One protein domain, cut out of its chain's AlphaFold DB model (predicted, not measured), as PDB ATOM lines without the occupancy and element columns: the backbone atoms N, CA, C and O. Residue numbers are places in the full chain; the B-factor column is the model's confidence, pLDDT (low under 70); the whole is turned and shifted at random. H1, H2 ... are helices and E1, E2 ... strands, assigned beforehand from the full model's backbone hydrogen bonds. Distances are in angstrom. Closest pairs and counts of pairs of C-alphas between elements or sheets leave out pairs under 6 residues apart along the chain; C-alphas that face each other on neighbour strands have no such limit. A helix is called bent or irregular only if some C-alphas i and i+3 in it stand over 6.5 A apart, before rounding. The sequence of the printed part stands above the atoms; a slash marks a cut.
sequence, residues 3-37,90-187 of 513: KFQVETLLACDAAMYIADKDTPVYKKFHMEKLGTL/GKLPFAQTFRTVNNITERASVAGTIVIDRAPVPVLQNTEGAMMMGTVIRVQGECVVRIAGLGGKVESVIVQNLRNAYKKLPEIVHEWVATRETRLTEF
ATOM      1  N   LYS A   3      86.998  19.501 153.895       95.31
ATOM      2  CA  LYS A   3      88.170  19.412 154.773       95.31
ATOM      3  C   LYS A   3      87.737  19.481 156.235       95.31
ATOM      4  O   LYS A   3      86.757  20.150 156.564       95.31
ATOM      5  N   PHE A   4      88.474  18.815 157.112       94.44
ATOM      6  CA  PHE A   4      88.242  18.857 158.548       94.44
ATOM      7  C   PHE A   4      89.552  18.912 159.327       94.44
ATOM      8  O   PHE A   4      90.565  18.342 158.929       94.44
ATOM      9  N   GLN A   5      89.472  19.576 160.472       96.38
ATOM     10  CA  GLN A   5      90.456  19.550 161.538       96.38
ATOM     11  C   GLN A   5      89.696  19.344 162.851       96.38
ATOM     12  O   GLN A   5      88.572  19.849 163.002       96.38
ATOM     13  N   VAL A   6      90.283  18.570 163.759       94.81
ATOM     14  CA  VAL A   6      89.820  18.339 165.129       94.81
ATOM     15  C   VAL A   6      91.036  18.273 166.044       94.81
ATOM     16  O   VAL A   6      92.062  17.708 165.668       94.81
ATOM     17  N   GLU A   7      90.904  18.833 167.239       95.62
ATOM     18  CA  GLU A   7      91.871  18.702 168.321       95.62
ATOM     19  C   GLU A   7      91.129  18.218 169.569       95.62
ATOM     20  O   GLU A   7      90.044  18.717 169.878       95.62
ATOM     21  N   THR A   8      91.692  17.220 170.244       94.94
ATOM     22  CA  THR A   8      91.150  16.633 171.474       94.94
ATOM     23  C   THR A   8      92.267  16.545 172.507       94.94
ATOM     24  O   THR A   8      93.318  15.977 172.216       94.94
ATOM     25  N   LEU A   9      92.025  17.064 173.711       94.94
ATOM     26  CA  LEU A   9      92.898  16.886 174.871       94.94
ATOM     27  C   LEU A   9      92.414  15.701 175.715       94.94
ATOM     28  O   LEU A   9      91.209  15.535 175.899       94.94
ATOM     29  N   LEU A  10      93.341  14.897 176.232       93.81
ATOM     30  CA  LEU A  10      93.073  13.772 177.129       93.81
ATOM     31  C   LEU A  10      93.897  13.928 178.413       93.81
ATOM     32  O   LEU A  10      95.099  14.200 178.354       93.81
ATOM     33  N   ALA A  11      93.267  13.696 179.563       91.06
ATOM     34  CA  ALA A  11      93.900  13.715 180.883       91.06
ATOM     35  C   ALA A  11      94.701  12.420 181.155       91.06
ATOM     36  O   ALA A  11      94.413  11.670 182.081       91.06
ATOM     37  N   CYS A  12      95.683  12.122 180.299       91.88
ATOM     38  CA  CYS A  12      96.574  10.962 180.397       91.88
ATOM     39  C   CYS A  12      97.909  11.224 179.679       91.88
ATOM     40  O   CYS A  12      97.947  12.023 178.742       91.88
ATOM     41  N   ASP A  13      98.998  10.545 180.064       92.94
ATOM     42  CA  ASP A  13     100.267  10.625 179.318       92.94
ATOM     43  C   ASP A  13     100.153   9.986 177.921       92.94
ATOM     44  O   ASP A  13      99.518   8.947 177.720       92.94
ATOM     45  N   ALA A  14     100.828  10.611 176.957       93.69
ATOM     46  CA  ALA A  14     100.760  10.251 175.548       93.69
ATOM     47  C   ALA A  14     101.466   8.929 175.210       93.69
ATOM     48  O   ALA A  14     101.032   8.241 174.286       93.69
ATOM     49  N   ALA A  15     102.510   8.528 175.945       91.50
ATOM     50  CA  ALA A  15     103.142   7.224 175.748       91.50
ATOM     51  C   ALA A  15     102.255   6.098 176.304       91.50
ATOM     52  O   ALA A  15     102.066   5.090 175.620       91.50
ATOM     53  N   MET A  16     101.627   6.302 177.470       91.94
ATOM     54  CA  MET A  16     100.606   5.385 177.992       91.94
ATOM     55  C   MET A  16      99.419   5.263 177.030       91.94
ATOM     56  O   MET A  16      99.052   4.146 176.677       91.94
ATOM     57  N   TYR A  17      98.884   6.373 176.506       93.00
ATOM     58  CA  TYR A  17      97.814   6.310 175.505       93.00
ATOM     59  C   TYR A  17      98.241   5.547 174.241       93.00
ATOM     60  O   TYR A  17      97.476   4.732 173.729       93.00
ATOM     61  N   ILE A  18      99.464   5.762 173.737       92.25
ATOM     62  CA  ILE A  18      99.975   5.049 172.556       92.25
ATOM     63  C   ILE A  18     100.117   3.541 172.804       92.25
ATOM     64  O   ILE A  18      99.805   2.766 171.899       92.25
ATOM     65  N   ALA A  19     100.553   3.129 173.996       89.56
ATOM     66  CA  ALA A  19     100.657   1.722 174.374       89.56
ATOM     67  C   ALA A  19      99.272   1.073 174.550       89.56
ATOM     68  O   ALA A  19      98.971   0.059 173.915       89.56
ATOM     69  N   ASP A  20      98.411   1.681 175.366       91.25
ATOM     70  CA  ASP A  20      97.120   1.125 175.764       91.25
ATOM     71  C   ASP A  20      96.112   1.071 174.604       91.25
ATOM     72  O   ASP A  20      95.446   0.044 174.437       91.25
ATOM     73  N   LYS A  21      96.010   2.123 173.769       88.62
ATOM     74  CA  LYS A  21      94.966   2.257 172.722       88.62
ATOM     75  C   LYS A  21      94.945   1.102 171.706       88.62
ATOM     76  O   LYS A  21      93.930   0.855 171.050       88.62
ATOM     77  N   ASP A  22      96.077   0.412 171.561       85.56
ATOM     78  CA  ASP A  22      96.299  -0.657 170.588       85.56
ATOM     79  C   ASP A  22      96.107  -2.071 171.179       85.56
ATOM     80  O   ASP A  22      96.082  -3.061 170.434       85.56
ATOM     81  N   THR A  23      95.899  -2.179 172.497       88.88
ATOM     82  CA  THR A  23      95.634  -3.442 173.209       88.88
ATOM     83  C   THR A  23      94.240  -4.010 172.895       88.88
ATOM     84  O   THR A  23      93.311  -3.255 172.586       88.88
ATOM     85  N   PRO A  24      94.028  -5.339 172.997       89.25
ATOM     86  CA  PRO A  24      92.693  -5.927 172.856       89.25
ATOM     87  C   PRO A  24      91.729  -5.473 173.966       89.25
ATOM     88  O   PRO A  24      90.535  -5.320 173.711       89.25
ATOM     89  N   VAL A  25      92.237  -5.204 175.175       91.75
ATOM     90  CA  VAL A  25      91.417  -4.816 176.333       91.75
ATOM     91  C   VAL A  25      90.868  -3.393 176.171       91.75
ATOM     92  O   VAL A  25      89.654  -3.210 176.281       91.75
ATOM     93  N   TYR A  26      91.714  -2.416 175.809       91.19
ATOM     94  CA  TYR A  26      91.249  -1.064 175.472       91.19
ATOM     95  C   TYR A  26      90.274  -1.109 174.296       91.19
ATOM     96  O   TYR A  26      89.225  -0.476 174.343       91.19
ATOM     97  N   LYS A  27      90.572  -1.883 173.240       89.19
ATOM     98  CA  LYS A  27      89.683  -1.992 172.072       89.19
ATOM     99  C   LYS A  27      88.300  -2.506 172.422       89.19
ATOM    100  O   LYS A  27      87.337  -1.919 171.943       89.19
ATOM    101  N   LYS A  28      88.185  -3.558 173.242       90.81
ATOM    102  CA  LYS A  28      86.884  -4.093 173.668       90.81
ATOM    103  C   LYS A  28      86.076  -3.018 174.402       90.81
ATOM    104  O   LYS A  28      84.949  -2.735 174.007       90.81
ATOM    105  N   PHE A  29      86.691  -2.358 175.382       91.94
ATOM    106  CA  PHE A  29      86.089  -1.253 176.132       91.94
ATOM    107  C   PHE A  29      85.683  -0.075 175.220       91.94
ATOM    108  O   PHE A  29      84.549   0.397 175.250       91.94
ATOM    109  N   HIS A  30      86.574   0.361 174.329       89.19
ATOM    110  CA  HIS A  30      86.341   1.456 173.387       89.19
ATOM    111  C   HIS A  30      85.258   1.117 172.346       89.19
ATOM    112  O   HIS A  30      84.457   1.976 171.984       89.19
ATOM    113  N   MET A  31      85.186  -0.138 171.884       88.75
ATOM    114  CA  MET A  31      84.102  -0.639 171.029       88.75
ATOM    115  C   MET A  31      82.758  -0.610 171.753       88.75
ATOM    116  O   MET A  31      81.783  -0.139 171.173       88.75
ATOM    117  N   GLU A  32      82.710  -1.062 173.004       89.12
ATOM    118  CA  GLU A  32      81.504  -1.068 173.833       89.12
ATOM    119  C   GLU A  32      80.971   0.358 174.044       89.12
ATOM    120  O   GLU A  32      79.837   0.664 173.664       89.12
ATOM    121  N   LYS A  33      81.827   1.275 174.519       88.56
ATOM    122  CA  LYS A  33      81.492   2.694 174.739       88.56
ATOM    123  C   LYS A  33      81.079   3.427 173.461       88.56
ATOM    124  O   LYS A  33      80.266   4.352 173.508       88.56
ATOM    125  N   LEU A  34      81.595   3.006 172.306       83.44
ATOM    126  CA  LEU A  34      81.222   3.544 170.997       83.44
ATOM    127  C   LEU A  34      80.140   2.730 170.271       83.44
ATOM    128  O   LEU A  34      79.820   3.067 169.130       83.44
ATOM    129  N   GLY A  35      79.540   1.707 170.887       84.06
ATOM    130  CA  GLY A  35      78.490   0.889 170.274       84.06
ATOM    131  C   GLY A  35      78.904   0.263 168.937       84.06
ATOM    132  O   GLY A  35      78.169   0.362 167.952       84.06
ATOM    133  N   THR A  36      80.101  -0.314 168.880       85.62
ATOM    134  CA  THR A  36      80.630  -1.099 167.756       85.62
ATOM    135  C   THR A  36      80.395  -2.586 168.028       85.62
ATOM    136  O   THR A  36      80.656  -3.041 169.136       85.62
ATOM    137  N   LEU A  37      79.908  -3.340 167.036       87.00
ATOM    138  CA  LEU A  37      79.650  -4.781 167.166       87.00
ATOM    139  C   LEU A  37      80.930  -5.589 166.946       87.00
ATOM    140  O   LEU A  37      81.316  -6.385 167.794       87.00
ATOM    141  N   GLY A  90     106.013   4.614 169.555       83.62
ATOM    142  CA  GLY A  90     106.460   4.957 170.911       83.62
ATOM    143  C   GLY A  90     107.269   6.257 171.018       83.62
ATOM    144  O   GLY A  90     107.598   6.664 172.127       83.62
ATOM    145  N   LYS A  91     107.559   6.940 169.900       89.94
ATOM    146  CA  LYS A  91     108.124   8.298 169.901       89.94
ATOM    147  C   LYS A  91     107.006   9.334 169.845       89.94
ATOM    148  O   LYS A  91     105.916   9.054 169.354       89.94
ATOM    149  N   LEU A  92     107.289  10.530 170.349       91.38
ATOM    150  CA  LEU A  92     106.366  11.663 170.382       91.38
ATOM    151  C   LEU A  92     107.022  12.858 169.665       91.38
ATOM    152  O   LEU A  92     108.206  13.100 169.915       91.38
ATOM    153  N   PRO A  93     106.308  13.579 168.778       94.56
ATOM    154  CA  PRO A  93     104.946  13.305 168.304       94.56
ATOM    155  C   PRO A  93     104.847  12.020 167.459       94.56
ATOM    156  O   PRO A  93     105.644  11.794 166.550       94.56
ATOM    157  N   PHE A  94     103.827  11.196 167.714       95.19
ATOM    158  CA  PHE A  94     103.515  10.018 166.901       95.19
ATOM    159  C   PHE A  94     102.546  10.391 165.779       95.19
ATOM    160  O   PHE A  94     101.409  10.787 166.045       95.19
ATOM    161  N   ALA A  95     102.963  10.217 164.525       95.31
ATOM    162  CA  ALA A  95     102.134  10.483 163.354       95.31
ATOM    163  C   ALA A  95     101.697   9.186 162.651       95.31
ATOM    164  O   ALA A  95     102.524   8.363 162.256       95.31
ATOM    165  N   GLN A  96     100.391   9.041 162.415       95.06
ATOM    166  CA  GLN A  96      99.825   7.994 161.560       95.06
ATOM    167  C   GLN A  96      98.889   8.596 160.506       95.06
ATOM    168  O   GLN A  96      98.085   9.484 160.781       95.06
ATOM    169  N   THR A  97      98.965   8.081 159.283       96.44
ATOM    170  CA  THR A  97      97.986   8.358 158.221       96.44
ATOM    171  C   THR A  97      96.853   7.342 158.278       96.44
ATOM    172  O   THR A  97      97.084   6.191 158.649       96.44
ATOM    173  N   PHE A  98      95.644   7.741 157.886       95.06
ATOM    174  CA  PHE A  98      94.490   6.849 157.774       95.06
ATOM    175  C   PHE A  98      93.678   7.123 156.504       95.06
ATOM    176  O   PHE A  98      93.648   8.245 155.990       95.06
ATOM    177  N   ARG A  99      93.005   6.084 156.006       94.38
ATOM    178  CA  ARG A  99      92.056   6.131 154.896       94.38
ATOM    179  C   ARG A  99      90.931   5.132 155.144       94.38
ATOM    180  O   ARG A  99      91.113   3.930 154.964       94.38
ATOM    181  N   THR A 100      89.756   5.654 155.467       91.38
ATOM    182  CA  THR A 100      88.541   4.879 155.712       91.38
ATOM    183  C   THR A 100      87.654   4.861 154.468       91.38
ATOM    184  O   THR A 100      87.315   5.911 153.909       91.38
ATOM    185  N   VAL A 101      87.245   3.668 154.041       89.75
ATOM    186  CA  VAL A 101      86.261   3.435 152.967       89.75
ATOM    187  C   VAL A 101      85.118   2.547 153.465       89.75
ATOM    188  O   VAL A 101      85.200   1.968 154.547       89.75
ATOM    189  N   ASN A 102      84.035   2.448 152.693       83.19
ATOM    190  CA  ASN A 102      82.855   1.655 153.042       83.19
ATOM    191  C   ASN A 102      82.539   0.582 151.984       83.19
ATOM    192  O   ASN A 102      82.568   0.861 150.786       83.19
ATOM    193  N   ASN A 103      82.151  -0.608 152.449       75.62
ATOM    194  CA  ASN A 103      81.810  -1.790 151.644       75.62
ATOM    195  C   ASN A 103      80.644  -1.615 150.642       75.62
ATOM    196  O   ASN A 103      80.503  -2.420 149.720       75.62
ATOM    197  N   ILE A 104      79.784  -0.602 150.807       68.62
ATOM    198  CA  ILE A 104      78.641  -0.354 149.911       68.62
ATOM    199  C   ILE A 104      78.933   0.763 148.904       68.62
ATOM    200  O   ILE A 104      78.418   0.724 147.784       68.62
ATOM    201  N   THR A 105      79.763   1.748 149.257       68.06
ATOM    202  CA  THR A 105      80.156   2.808 148.321       68.06
ATOM    203  C   THR A 105      81.637   3.181 148.404       68.06
ATOM    204  O   THR A 105      82.017   4.056 149.179       68.06
ATOM    205  N   GLU A 106      82.425   2.698 147.440       71.69
ATOM    206  CA  GLU A 106      83.736   3.266 147.053       71.69
ATOM    207  C   GLU A 106      83.666   4.773 146.735       71.69
ATOM    208  O   GLU A 106      84.662   5.492 146.758       71.69
ATOM    209  N   ARG A 107      82.460   5.267 146.429       78.94
ATOM    210  CA  ARG A 107      82.170   6.684 146.191       78.94
ATOM    211  C   ARG A 107      82.356   7.549 147.438       78.94
ATOM    212  O   ARG A 107      82.394   8.761 147.268       78.94
ATOM    213  N   ALA A 108      82.432   6.976 148.638       83.56
ATOM    214  CA  ALA A 108      82.669   7.694 149.885       83.56
ATOM    215  C   ALA A 108      84.009   7.269 150.500       83.56
ATOM    216  O   ALA A 108      84.213   6.096 150.811       83.56
ATOM    217  N   SER A 109      84.904   8.233 150.709       90.75
ATOM    218  CA  SER A 109      86.183   8.020 151.387       90.75
ATOM    219  C   SER A 109      86.511   9.174 152.326       90.75
ATOM    220  O   SER A 109      86.307  10.339 151.978       90.75
ATOM    221  N   VAL A 110      87.073   8.845 153.486       92.94
ATOM    222  CA  VAL A 110      87.718   9.794 154.400       92.94
ATOM    223  C   VAL A 110      89.204   9.463 154.432       92.94
ATOM    224  O   VAL A 110      89.559   8.290 154.503       92.94
ATOM    225  N   ALA A 111      90.070  10.467 154.367       95.00
ATOM    226  CA  ALA A 111      91.509  10.285 154.526       95.00
ATOM    227  C   ALA A 111      92.113  11.441 155.326       95.00
ATOM    228  O   ALA A 111      91.597  12.559 155.286       95.00
ATOM    229  N   GLY A 112      93.202  11.181 156.044       96.25
ATOM    230  CA  GLY A 112      93.848  12.197 156.863       96.25
ATOM    231  C   GLY A 112      95.093  11.718 157.598       96.25
ATOM    232  O   GLY A 112      95.578  10.604 157.404       96.25
ATOM    233  N   THR A 113      95.600  12.594 158.460       96.88
ATOM    234  CA  THR A 113      96.709  12.341 159.384       96.88
ATOM    235  C   THR A 113      96.243  12.600 160.810       96.88
ATOM    236  O   THR A 113      95.504  13.552 161.068       96.88
ATOM    237  N   ILE A 114      96.688  11.744 161.722       95.88
ATOM    238  CA  ILE A 114      96.486  11.826 163.164       95.88
ATOM    239  C   ILE A 114      97.868  11.998 163.779       95.88
ATOM    240  O   ILE A 114      98.759  11.191 163.508       95.88
ATOM    241  N   VAL A 115      98.032  13.027 164.599       96.62
ATOM    242  CA  VAL A 115      99.239  13.281 165.384       96.62
ATOM    243  C   VAL A 115      98.863  13.188 166.856       96.62
ATOM    244  O   VAL A 115      97.921  13.849 167.292       96.62
ATOM    245  N   ILE A 116      99.575  12.345 167.598       96.00
ATOM    246  CA  ILE A 116      99.453  12.187 169.049       96.00
ATOM    247  C   ILE A 116     100.716  12.782 169.666       96.00
ATOM    248  O   ILE A 116     101.819  12.362 169.323       96.00
ATOM    249  N   ASP A 117     100.560  13.763 170.546       96.56
ATOM    250  CA  ASP A 117     101.672  14.498 171.153       96.56
ATOM    251  C   ASP A 117     101.365  14.855 172.617       96.56
ATOM    252  O   ASP A 117     100.254  14.628 173.104       96.56
ATOM    253  N   ARG A 118     102.340  15.413 173.334       95.75
ATOM    254  CA  ARG A 118     102.159  15.938 174.693       95.75
ATOM    255  C   ARG A 118     101.601  17.357 174.664       95.75
ATOM    256  O   ARG A 118     101.996  18.172 173.836       95.75
ATOM    257  N   ALA A 119     100.726  17.675 175.612       93.00
ATOM    258  CA  ALA A 119     100.238  19.034 175.835       93.00
ATOM    259  C   ALA A 119      99.922  19.270 177.319       93.00
ATOM    260  O   ALA A 119      99.575  18.316 178.018       93.00
ATOM    261  N   PRO A 120      99.993  20.517 177.814       90.31
ATOM    262  CA  PRO A 120      99.381  20.859 179.090       90.31
ATOM    263  C   PRO A 120      97.857  20.685 178.996       90.31
ATOM    264  O   PRO A 120      97.219  21.155 178.053       90.31
ATOM    265  N   VAL A 121      97.276  19.998 179.976       87.31
ATOM    266  CA  VAL A 121      95.836  19.746 180.102       87.31
ATOM    267  C   VAL A 121      95.403  20.186 181.505       87.31
ATOM    268  O   VAL A 121      96.082  19.827 182.470       87.31
ATOM    269  N   PRO A 122      94.316  20.966 181.660       81.00
ATOM    270  CA  PRO A 122      93.824  21.353 182.978       81.00
ATOM    271  C   PRO A 122      93.332  20.122 183.747       81.00
ATOM    272  O   PRO A 122      92.603  19.288 183.204       81.00
ATOM    273  N   VAL A 123      93.723  20.012 185.015       76.25
ATOM    274  CA  VAL A 123      93.241  18.958 185.911       76.25
ATOM    275  C   VAL A 123      91.822  19.317 186.360       76.25
ATOM    276  O   VAL A 123      91.592  20.396 186.892       76.25
ATOM    277  N   LEU A 124      90.860  18.413 186.155       66.75
ATOM    278  CA  LEU A 124      89.435  18.613 186.487       66.75
ATOM    279  C   LEU A 124      89.097  18.412 187.981       66.75
ATOM    280  O   LEU A 124      87.939  18.212 188.335       66.75
ATOM    281  N   GLN A 125      90.102  18.438 188.855       57.44
ATOM    282  CA  GLN A 125      89.941  18.366 190.310       57.44
ATOM    283  C   GLN A 125      90.088  19.770 190.912       57.44
ATOM    284  O   GLN A 125      90.618  20.668 190.266       57.44
ATOM    285  N   ASN A 126      89.609  19.963 192.144       53.88
ATOM    286  CA  ASN A 126      89.291  21.274 192.741       53.88
ATOM    287  C   ASN A 126      90.500  22.185 193.086       53.88
ATOM    288  O   ASN A 126      90.393  23.049 193.953       53.88
ATOM    289  N   THR A 127      91.653  21.998 192.446       59.91
ATOM    290  CA  THR A 127      92.861  22.821 192.569       59.91
ATOM    291  C   THR A 127      92.994  23.748 191.361       59.91
ATOM    292  O   THR A 127      93.549  23.383 190.323       59.91
ATOM    293  N   GLU A 128      92.481  24.973 191.500       62.81
ATOM    294  CA  GLU A 128      92.512  25.990 190.443       62.81
ATOM    295  C   GLU A 128      93.929  26.195 189.875       62.81
ATOM    296  O   GLU A 128      94.905  26.355 190.607       62.81
ATOM    297  N   GLY A 129      94.047  26.180 188.544       66.50
ATOM    298  CA  GLY A 129      95.313  26.397 187.835       66.50
ATOM    299  C   GLY A 129      96.239  25.178 187.710       66.50
ATOM    300  O   GLY A 129      97.240  25.270 186.999       66.50
ATOM    301  N   ALA A 130      95.923  24.029 188.317       73.88
ATOM    302  CA  ALA A 130      96.726  22.817 188.152       73.88
ATOM    303  C   ALA A 130      96.665  22.289 186.701       73.88
ATOM    304  O   ALA A 130      95.611  21.878 186.210       73.88
ATOM    305  N   MET A 131      97.812  22.260 186.015       83.12
ATOM    306  CA  MET A 131      97.963  21.633 184.696       83.12
ATOM    307  C   MET A 131      98.826  20.376 184.790       83.12
ATOM    308  O   MET A 131      99.919  20.400 185.352       83.12
ATOM    309  N   MET A 132      98.356  19.289 184.181       85.50
ATOM    310  CA  MET A 132      99.133  18.065 183.973       85.50
ATOM    311  C   MET A 132      99.694  18.020 182.549       85.50
ATOM    312  O   MET A 132      99.092  18.562 181.622       85.50
ATOM    313  N   MET A 133     100.804  17.309 182.341       90.62
ATOM    314  CA  MET A 133     101.226  16.927 180.989       90.62
ATOM    315  C   MET A 133     100.353  15.768 180.500       90.62
ATOM    316  O   MET A 133     100.615  14.605 180.800       90.62
ATOM    317  N   GLY A 134      99.288  16.112 179.782       93.25
ATOM    318  CA  GLY A 134      98.381  15.173 179.138       93.25
ATOM    319  C   GLY A 134      98.716  14.931 177.664       93.25
ATOM    320  O   GLY A 134      99.796  15.267 177.167       93.25
ATOM    321  N   THR A 135      97.749  14.364 176.947       95.31
ATOM    322  CA  THR A 135      97.857  14.032 175.522       95.31
ATOM    323  C   THR A 135      97.033  15.002 174.690       95.31
ATOM    324  O   THR A 135      95.864  15.235 174.993       95.31
ATOM    325  N   VAL A 136      97.591  15.493 173.583       96.06
ATOM    326  CA  VAL A 136      96.822  16.112 172.499       96.06
ATOM    327  C   VAL A 136      96.749  15.166 171.305       96.06
ATOM    328  O   VAL A 136      97.750  14.596 170.874       96.06
ATOM    329  N   ILE A 137      95.550  15.011 170.747       96.44
ATOM    330  CA  ILE A 137      95.319  14.312 169.484       96.44
ATOM    331  C   ILE A 137      94.827  15.328 168.461       96.44
ATOM    332  O   ILE A 137      93.706  15.832 168.556       96.44
ATOM    333  N   ARG A 138      95.667  15.609 167.463       97.19
ATOM    334  CA  ARG A 138      95.349  16.457 166.309       97.19
ATOM    335  C   ARG A 138      94.994  15.579 165.123       97.19
ATOM    336  O   ARG A 138      95.775  14.714 164.738       97.19
ATOM    337  N   VAL A 139      93.837  15.811 164.516       96.31
ATOM    338  CA  VAL A 139      93.375  15.069 163.338       96.31
ATOM    339  C   VAL A 139      93.016  16.044 162.236       96.31
ATOM    340  O   VAL A 139      92.148  16.894 162.419       96.31
ATOM    341  N   GLN A 140      93.652  15.898 161.079       97.12
ATOM    342  CA  GLN A 140      93.403  16.726 159.900       97.12
ATOM    343  C   GLN A 140      93.213  15.858 158.658       97.12
ATOM    344  O   GLN A 140      93.898  14.849 158.490       97.12
ATOM    345  N   GLY A 141      92.288  16.232 157.777       96.31
ATOM    346  CA  GLY A 141      91.985  15.429 156.597       96.31
ATOM    347  C   GLY A 141      90.853  15.971 155.736       96.31
ATOM    348  O   GLY A 141      90.421  17.118 155.868       96.31
ATOM    349  N   GLU A 142      90.359  15.120 154.842       95.19
ATOM    350  CA  GLU A 142      89.246  15.421 153.949       95.19
ATOM    351  C   GLU A 142      88.274  14.248 153.785       95.19
ATOM    352  O   GLU A 142      88.635  13.071 153.833       95.19
ATOM    353  N   CYS A 143      87.001  14.594 153.601       91.88
ATOM    354  CA  CYS A 143      85.932  13.685 153.227       91.88
ATOM    355  C   CYS A 143      85.498  13.983 151.788       91.88
ATOM    356  O   CYS A 143      85.204  15.131 151.436       91.88
ATOM    357  N   VAL A 144      85.447  12.939 150.961       90.50
ATOM    358  CA  VAL A 144      85.071  12.997 149.546       90.50
ATOM    359  C   VAL A 144      83.921  12.023 149.305       90.50
ATOM    360  O   VAL A 144      84.088  10.816 149.481       90.50
ATOM    361  N   VAL A 145      82.761  12.529 148.871       86.44
ATOM    362  CA  VAL A 145      81.586  11.709 148.532       86.44
ATOM    363  C   VAL A 145      81.107  11.997 147.107       86.44
ATOM    364  O   VAL A 145      80.360  12.937 146.834       86.44
ATOM    365  N   ARG A 146      81.484  11.113 146.183       85.81
ATOM    366  CA  ARG A 146      81.156  11.115 144.747       85.81
ATOM    367  C   ARG A 146      79.730  10.602 144.469       85.81
ATOM    368  O   ARG A 146      79.510   9.785 143.576       85.81
ATOM    369  N   ILE A 147      78.747  11.049 145.258       80.69
ATOM    370  CA  ILE A 147      77.321  10.714 145.093       80.69
ATOM    371  C   ILE A 147      76.590  11.930 144.513       80.69
ATOM    372  O   ILE A 147      76.491  12.977 145.156       80.69
ATOM    373  N   ALA A 148      76.063  11.784 143.294       77.12
ATOM    374  CA  ALA A 148      75.336  12.840 142.592       77.12
ATOM    375  C   ALA A 148      74.153  13.373 143.424       77.12
ATOM    376  O   ALA A 148      73.434  12.605 144.060       77.12
ATOM    377  N   GLY A 149      73.977  14.698 143.447       78.38
ATOM    378  CA  GLY A 149      72.895  15.393 144.162       78.38
ATOM    379  C   GLY A 149      72.985  15.411 145.698       78.38
ATOM    380  O   GLY A 149      72.359  16.265 146.318       78.38
ATOM    381  N   LEU A 150      73.761  14.516 146.325       78.69
ATOM    382  CA  LEU A 150      73.792  14.349 147.788       78.69
ATOM    383  C   LEU A 150      75.177  14.502 148.438       78.69
ATOM    384  O   LEU A 150      75.232  14.705 149.651       78.69
ATOM    385  N   GLY A 151      76.270  14.449 147.664       81.00
ATOM    386  CA  GLY A 151      77.657  14.409 148.152       81.00
ATOM    387  C   GLY A 151      77.957  15.340 149.331       81.00
ATOM    388  O   GLY A 151      78.200  14.853 150.431       81.00
ATOM    389  N   GLY A 152      77.842  16.660 149.151       84.06
ATOM    390  CA  GLY A 152      78.172  17.646 150.197       84.06
ATOM    391  C   GLY A 152      77.352  17.532 151.492       84.06
ATOM    392  O   GLY A 152      77.868  17.805 152.578       84.06
ATOM    393  N   LYS A 153      76.094  17.066 151.417       83.31
ATOM    394  CA  LYS A 153      75.277  16.801 152.617       83.31
ATOM    395  C   LYS A 153      75.786  15.569 153.368       83.31
ATOM    396  O   LYS A 153      75.843  15.587 154.593       83.31
ATOM    397  N   VAL A 154      76.191  14.523 152.644       82.12
ATOM    398  CA  VAL A 154      76.770  13.307 153.239       82.12
ATOM    399  C   VAL A 154      78.162  13.590 153.814       82.12
ATOM    400  O   VAL A 154      78.423  13.196 154.946       82.12
ATOM    401  N   GLU A 155      79.015  14.339 153.109       86.81
ATOM    402  CA  GLU A 155      80.333  14.783 153.603       86.81
ATOM    403  C   GLU A 155      80.206  15.550 154.927       86.81
ATOM    404  O   GLU A 155      80.890  15.228 155.897       86.81
ATOM    405  N   SER A 156      79.275  16.506 155.000       86.12
ATOM    406  CA  SER A 156      79.027  17.293 156.216       86.12
ATOM    407  C   SER A 156      78.547  16.428 157.389       86.12
ATOM    408  O   SER A 156      79.006  16.611 158.514       86.12
ATOM    409  N   VAL A 157      77.673  15.444 157.141       84.19
ATOM    410  CA  VAL A 157      77.215  14.492 158.172       84.19
ATOM    411  C   VAL A 157      78.354  13.588 158.652       84.19
ATOM    412  O   VAL A 157      78.460  13.334 159.851       84.19
ATOM    413  N   ILE A 158      79.227  13.123 157.754       85.12
ATOM    414  CA  ILE A 158      80.398  12.308 158.111       85.12
ATOM    415  C   ILE A 158      81.378  13.125 158.967       85.12
ATOM    416  O   ILE A 158      81.756  12.684 160.050       85.12
ATOM    417  N   VAL A 159      81.731  14.337 158.531       89.62
ATOM    418  CA  VAL A 159      82.670  15.224 159.239       89.62
ATOM    419  C   VAL A 159      82.123  15.689 160.590       89.62
ATOM    420  O   VAL A 159      82.861  15.703 161.576       89.62
ATOM    421  N   GLN A 160      80.832  16.019 160.685       87.25
ATOM    422  CA  GLN A 160      80.240  16.379 161.974       87.25
ATOM    423  C   GLN A 160      80.223  15.188 162.936       87.25
ATOM    424  O   GLN A 160      80.471  15.350 164.127       87.25
ATOM    425  N   ASN A 161      79.996  13.976 162.432       84.38
ATOM    426  CA  ASN A 161      80.075  12.779 163.254       84.38
ATOM    427  C   ASN A 161      81.509  12.405 163.670       84.38
ATOM    428  O   ASN A 161      81.675  11.847 164.752       84.38
ATOM    429  N   LEU A 162      82.527  12.742 162.869       87.12
ATOM    430  CA  LEU A 162      83.942  12.642 163.252       87.12
ATOM    431  C   LEU A 162      84.250  13.573 164.424       87.12
ATOM    432  O   LEU A 162      84.743  13.124 165.455       87.12
ATOM    433  N   ARG A 163      83.853  14.846 164.313       90.44
ATOM    434  CA  ARG A 163      83.937  15.822 165.411       90.44
ATOM    435  C   ARG A 163      83.223  15.325 166.669       90.44
ATOM    436  O   ARG A 163      83.785  15.391 167.754       90.44
ATOM    437  N   ASN A 164      82.014  14.783 166.529       88.88
ATOM    438  CA  ASN A 164      81.236  14.271 167.659       88.88
ATOM    439  C   ASN A 164      81.853  13.015 168.309       88.88
ATOM    440  O   ASN A 164      81.691  12.838 169.510       88.88
ATOM    441  N   ALA A 165      82.558  12.158 167.560       86.62
ATOM    442  CA  ALA A 165      83.287  11.022 168.132       86.62
ATOM    443  C   ALA A 165      84.515  11.497 168.932       86.62
ATOM    444  O   ALA A 165      84.672  11.141 170.097       86.62
ATOM    445  N   TYR A 166      85.323  12.383 168.347       90.62
ATOM    446  CA  TYR A 166      86.505  12.954 168.998       90.62
ATOM    447  C   TYR A 166      86.191  13.845 170.209       90.62
ATOM    448  O   TYR A 166      87.003  13.921 171.128       90.62
ATOM    449  N   LYS A 167      84.997  14.452 170.266       91.56
ATOM    450  CA  LYS A 167      84.486  15.138 171.466       91.56
ATOM    451  C   LYS A 167      84.191  14.202 172.646       91.56
ATOM    452  O   LYS A 167      84.247  14.662 173.776       91.56
ATOM    453  N   LYS A 168      83.887  12.922 172.401       90.50
ATOM    454  CA  LYS A 168      83.605  11.918 173.450       90.50
ATOM    455  C   LYS A 168      84.839  11.155 173.922       90.50
ATOM    456  O   LYS A 168      84.802  10.506 174.961       90.50
ATOM    457  N   LEU A 169      85.930  11.218 173.165       92.12
ATOM    458  CA  LEU A 169      87.158  10.501 173.491       92.12
ATOM    459  C   LEU A 169      87.745  10.862 174.880       92.12
ATOM    460  O   LEU A 169      88.216   9.931 175.528       92.12
ATOM    461  N   PRO A 170      87.674  12.111 175.397       93.06
ATOM    462  CA  PRO A 170      88.127  12.422 176.757       93.06
ATOM    463  C   PRO A 170      87.341  11.675 177.841       93.06
ATOM    464  O   PRO A 170      87.955  11.109 178.737       93.06
ATOM    465  N   GLU A 171      86.006  11.612 177.719       92.31
ATOM    466  CA  GLU A 171      85.111  10.880 178.637       92.31
ATOM    467  C   GLU A 171      85.525   9.399 178.714       92.31
ATOM    468  O   GLU A 171      85.729   8.839 179.789       92.31
ATOM    469  N   ILE A 172      85.707   8.783 177.539       92.62
ATOM    470  CA  ILE A 172      86.036   7.361 177.393       92.62
ATOM    471  C   ILE A 172      87.447   7.065 177.917       92.62
ATOM    472  O   ILE A 172      87.657   6.053 178.579       92.62
ATOM    473  N   VAL A 173      88.425   7.933 177.646       93.31
ATOM    474  CA  VAL A 173      89.806   7.735 178.112       93.31
ATOM    475  C   VAL A 173      89.929   7.969 179.618       93.31
ATOM    476  O   VAL A 173      90.630   7.205 180.271       93.31
ATOM    477  N   HIS A 174      89.216   8.941 180.190       92.06
ATOM    478  CA  HIS A 174      89.155   9.140 181.641       92.06
ATOM    479  C   HIS A 174      88.613   7.892 182.358       92.06
ATOM    480  O   HIS A 174      89.230   7.392 183.297       92.06
ATOM    481  N   GLU A 175      87.500   7.330 181.873       93.12
ATOM    482  CA  GLU A 175      86.939   6.096 182.433       93.12
ATOM    483  C   GLU A 175      87.871   4.882 182.233       93.12
ATOM    484  O   GLU A 175      87.999   4.047 183.133       93.12
ATOM    485  N   TRP A 176      88.577   4.794 181.096       93.56
ATOM    486  CA  TRP A 176      89.604   3.767 180.890       93.56
ATOM    487  C   TRP A 176      90.731   3.868 181.923       93.56
ATOM    488  O   TRP A 176      91.110   2.848 182.491       93.56
ATOM    489  N   VAL A 177      91.252   5.073 182.179       91.56
ATOM    490  CA  VAL A 177      92.350   5.295 183.133       91.56
ATOM    491  C   VAL A 177      91.937   4.885 184.545       91.56
ATOM    492  O   VAL A 177      92.639   4.078 185.148       91.56
ATOM    493  N   ALA A 178      90.757   5.296 185.015       90.44
ATOM    494  CA  ALA A 178      90.232   4.841 186.304       90.44
ATOM    495  C   ALA A 178      90.105   3.302 186.364       90.44
ATOM    496  O   ALA A 178      90.614   2.663 187.280       90.44
ATOM    497  N   THR A 179      89.515   2.683 185.331       88.88
ATOM    498  CA  THR A 179      89.358   1.215 185.238       88.88
ATOM    499  C   THR A 179      90.706   0.475 185.230       88.88
ATOM    500  O   THR A 179      90.832  -0.632 185.758       88.88
ATOM    501  N   ARG A 180      91.723   1.067 184.599       86.81
ATOM    502  CA  ARG A 180      93.094   0.553 184.505       86.81
ATOM    503  C   ARG A 180      93.806   0.628 185.854       86.81
ATOM    504  O   ARG A 180      94.465  -0.334 186.234       86.81
ATOM    505  N   GLU A 181      93.660   1.741 186.563       84.94
ATOM    506  CA  GLU A 181      94.244   1.958 187.888       84.94
ATOM    507  C   GLU A 181      93.647   1.001 188.923       84.94
ATOM    508  O   GLU A 181      94.414   0.311 189.594       84.94
ATOM    509  N   THR A 182      92.315   0.837 188.961       84.44
ATOM    510  CA  THR A 182      91.650  -0.165 189.815       84.44
ATOM    511  C   THR A 182      92.249  -1.559 189.614       84.44
ATOM    512  O   THR A 182      92.715  -2.170 190.574       84.44
ATOM    513  N   ARG A 183      92.358  -2.027 188.363       81.25
ATOM    514  CA  ARG A 183      92.944  -3.345 188.058       81.25
ATOM    515  C   ARG A 183      94.404  -3.460 188.491       81.25
ATOM    516  O   ARG A 183      94.796  -4.487 189.033       81.25
ATOM    517  N   LEU A 184      95.216  -2.424 188.273       79.00
ATOM    518  CA  LEU A 184      96.613  -2.429 188.717       79.00
ATOM    519  C   LEU A 184      96.724  -2.494 190.248       79.00
ATOM    520  O   LEU A 184      97.610  -3.179 190.749       79.00
ATOM    521  N   THR A 185      95.804  -1.867 190.991       75.56
ATOM    522  CA  THR A 185      95.750  -2.009 192.456       75.56
ATOM    523  C   THR A 185      95.237  -3.379 192.916       75.56
ATOM    524  O   THR A 185      95.807  -3.942 193.846       75.56
ATOM    525  N   GLU A 186      94.236  -3.960 192.245       69.62
ATOM    526  CA  GLU A 186      93.697  -5.295 192.554       69.62
ATOM    527  C   GLU A 186      94.752  -6.392 192.349       69.62
ATOM    528  O   GLU A 186      95.039  -7.165 193.265       69.62
ATOM    529  N   PHE A 187      95.393  -6.430 191.175       57.41
ATOM    530  CA  PHE A 187      96.449  -7.405 190.886       57.41
ATOM    531  C   PHE A 187      97.746  -7.113 191.657       57.41
ATOM    532  O   PHE A 187      98.448  -8.047 192.040       57.41
TER     533      PHE A 187
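This is residues 3 to 37 and 90 to 187 of the 513 residues of the protein "Hypothetical protein" of Micromonas pusilla (UniProt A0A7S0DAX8). A twisted sheet of four strands is covered on one face by the first arm of a long bent helix, H3a, and by the short helix H1; the other face is bare. The second arm, H3b, turns away past the sheet, packs on H2 with residues 172 to 176, and its end, residues 181 to 187, sticks out. The printed part has 133 residues, with E1, H1, H2, E2, E3, E4 and H3 in that order; the class is mixed, helices and strands. The sheet runs E1, E4, E3, E2, antiparallel throughout. The whole is only just compact, close to loose, with a radius of gyration of the C-alphas of 17.0 A, and elongated, spanning 54 by 33 by 29 A.

Find C-alpha 3 at (88.170, 19.412, 154.773); from there E1, residues 3 to 10, runs 23.6 A. Next come H1, residues 14 to 20, 9.8 A, and H2, residues 24 to 33, 14.3 A. Past the cut, E2 is residues 94 to 102, 26.2 A. E3, residues 108 to 122, runs 37.5 A and bends by 79 degrees at residue 118. E4, residues 131 to 145, starts at C-alpha 131 (97.963, 21.633, 184.696), runs 40.9 A and bends by 54 degrees at residue 134. H3, residues 151 to 187, was assigned as one helix by its hydrogen bonds but is bent: C-alphas 167 and 170 are 7.0 A apart. Its arms are H3a, residues 151 to 167, 24.3 A, and H3b, residues 170 to 187, 25.7 A, ending at C-alpha 187 (96.449, -7.405, 190.886).

Look first at E1 and E4, where N 6 and O 139 are 2.8 A apart, within hydrogen-bond range. E2, E3 and E4 form a meander, each strand the antiparallel neighbour of the one before. In the hairpin E3 and E4, N 115 and O 138 are 2.8 A apart; in the hairpin E2 and E3, N 96 and O 114 are 2.9 A apart. H3a is over E4 at a height over the sheet of 8.1 A, along the strands at 13 degrees on the local plane. H1, on the same face, stands up from the sheet at 51 degrees. H3b only grazes the sheet with residues 170 to 174. H2 touches H3b, closest at the C-alphas of Lys 33 and Ile 172, 7.0 A, at a steep tilt of 45 degrees, opposite ways. H2 and H3a are apart. In H1, H2, H3a and H3b every O i to N i+4 pair is within hydrogen-bond range.

The two C-alphas farthest apart, Gly 149 and Phe 187, are 57.1 A from each other. Residues 38 to 89 are not printed; C-alphas 37 and 90 are 28.8 A apart across this cut. Of the links printed whole, none is long. Look for pLDDT under 70 at residues 104 to 105, 124 to 129 and 186 to 187.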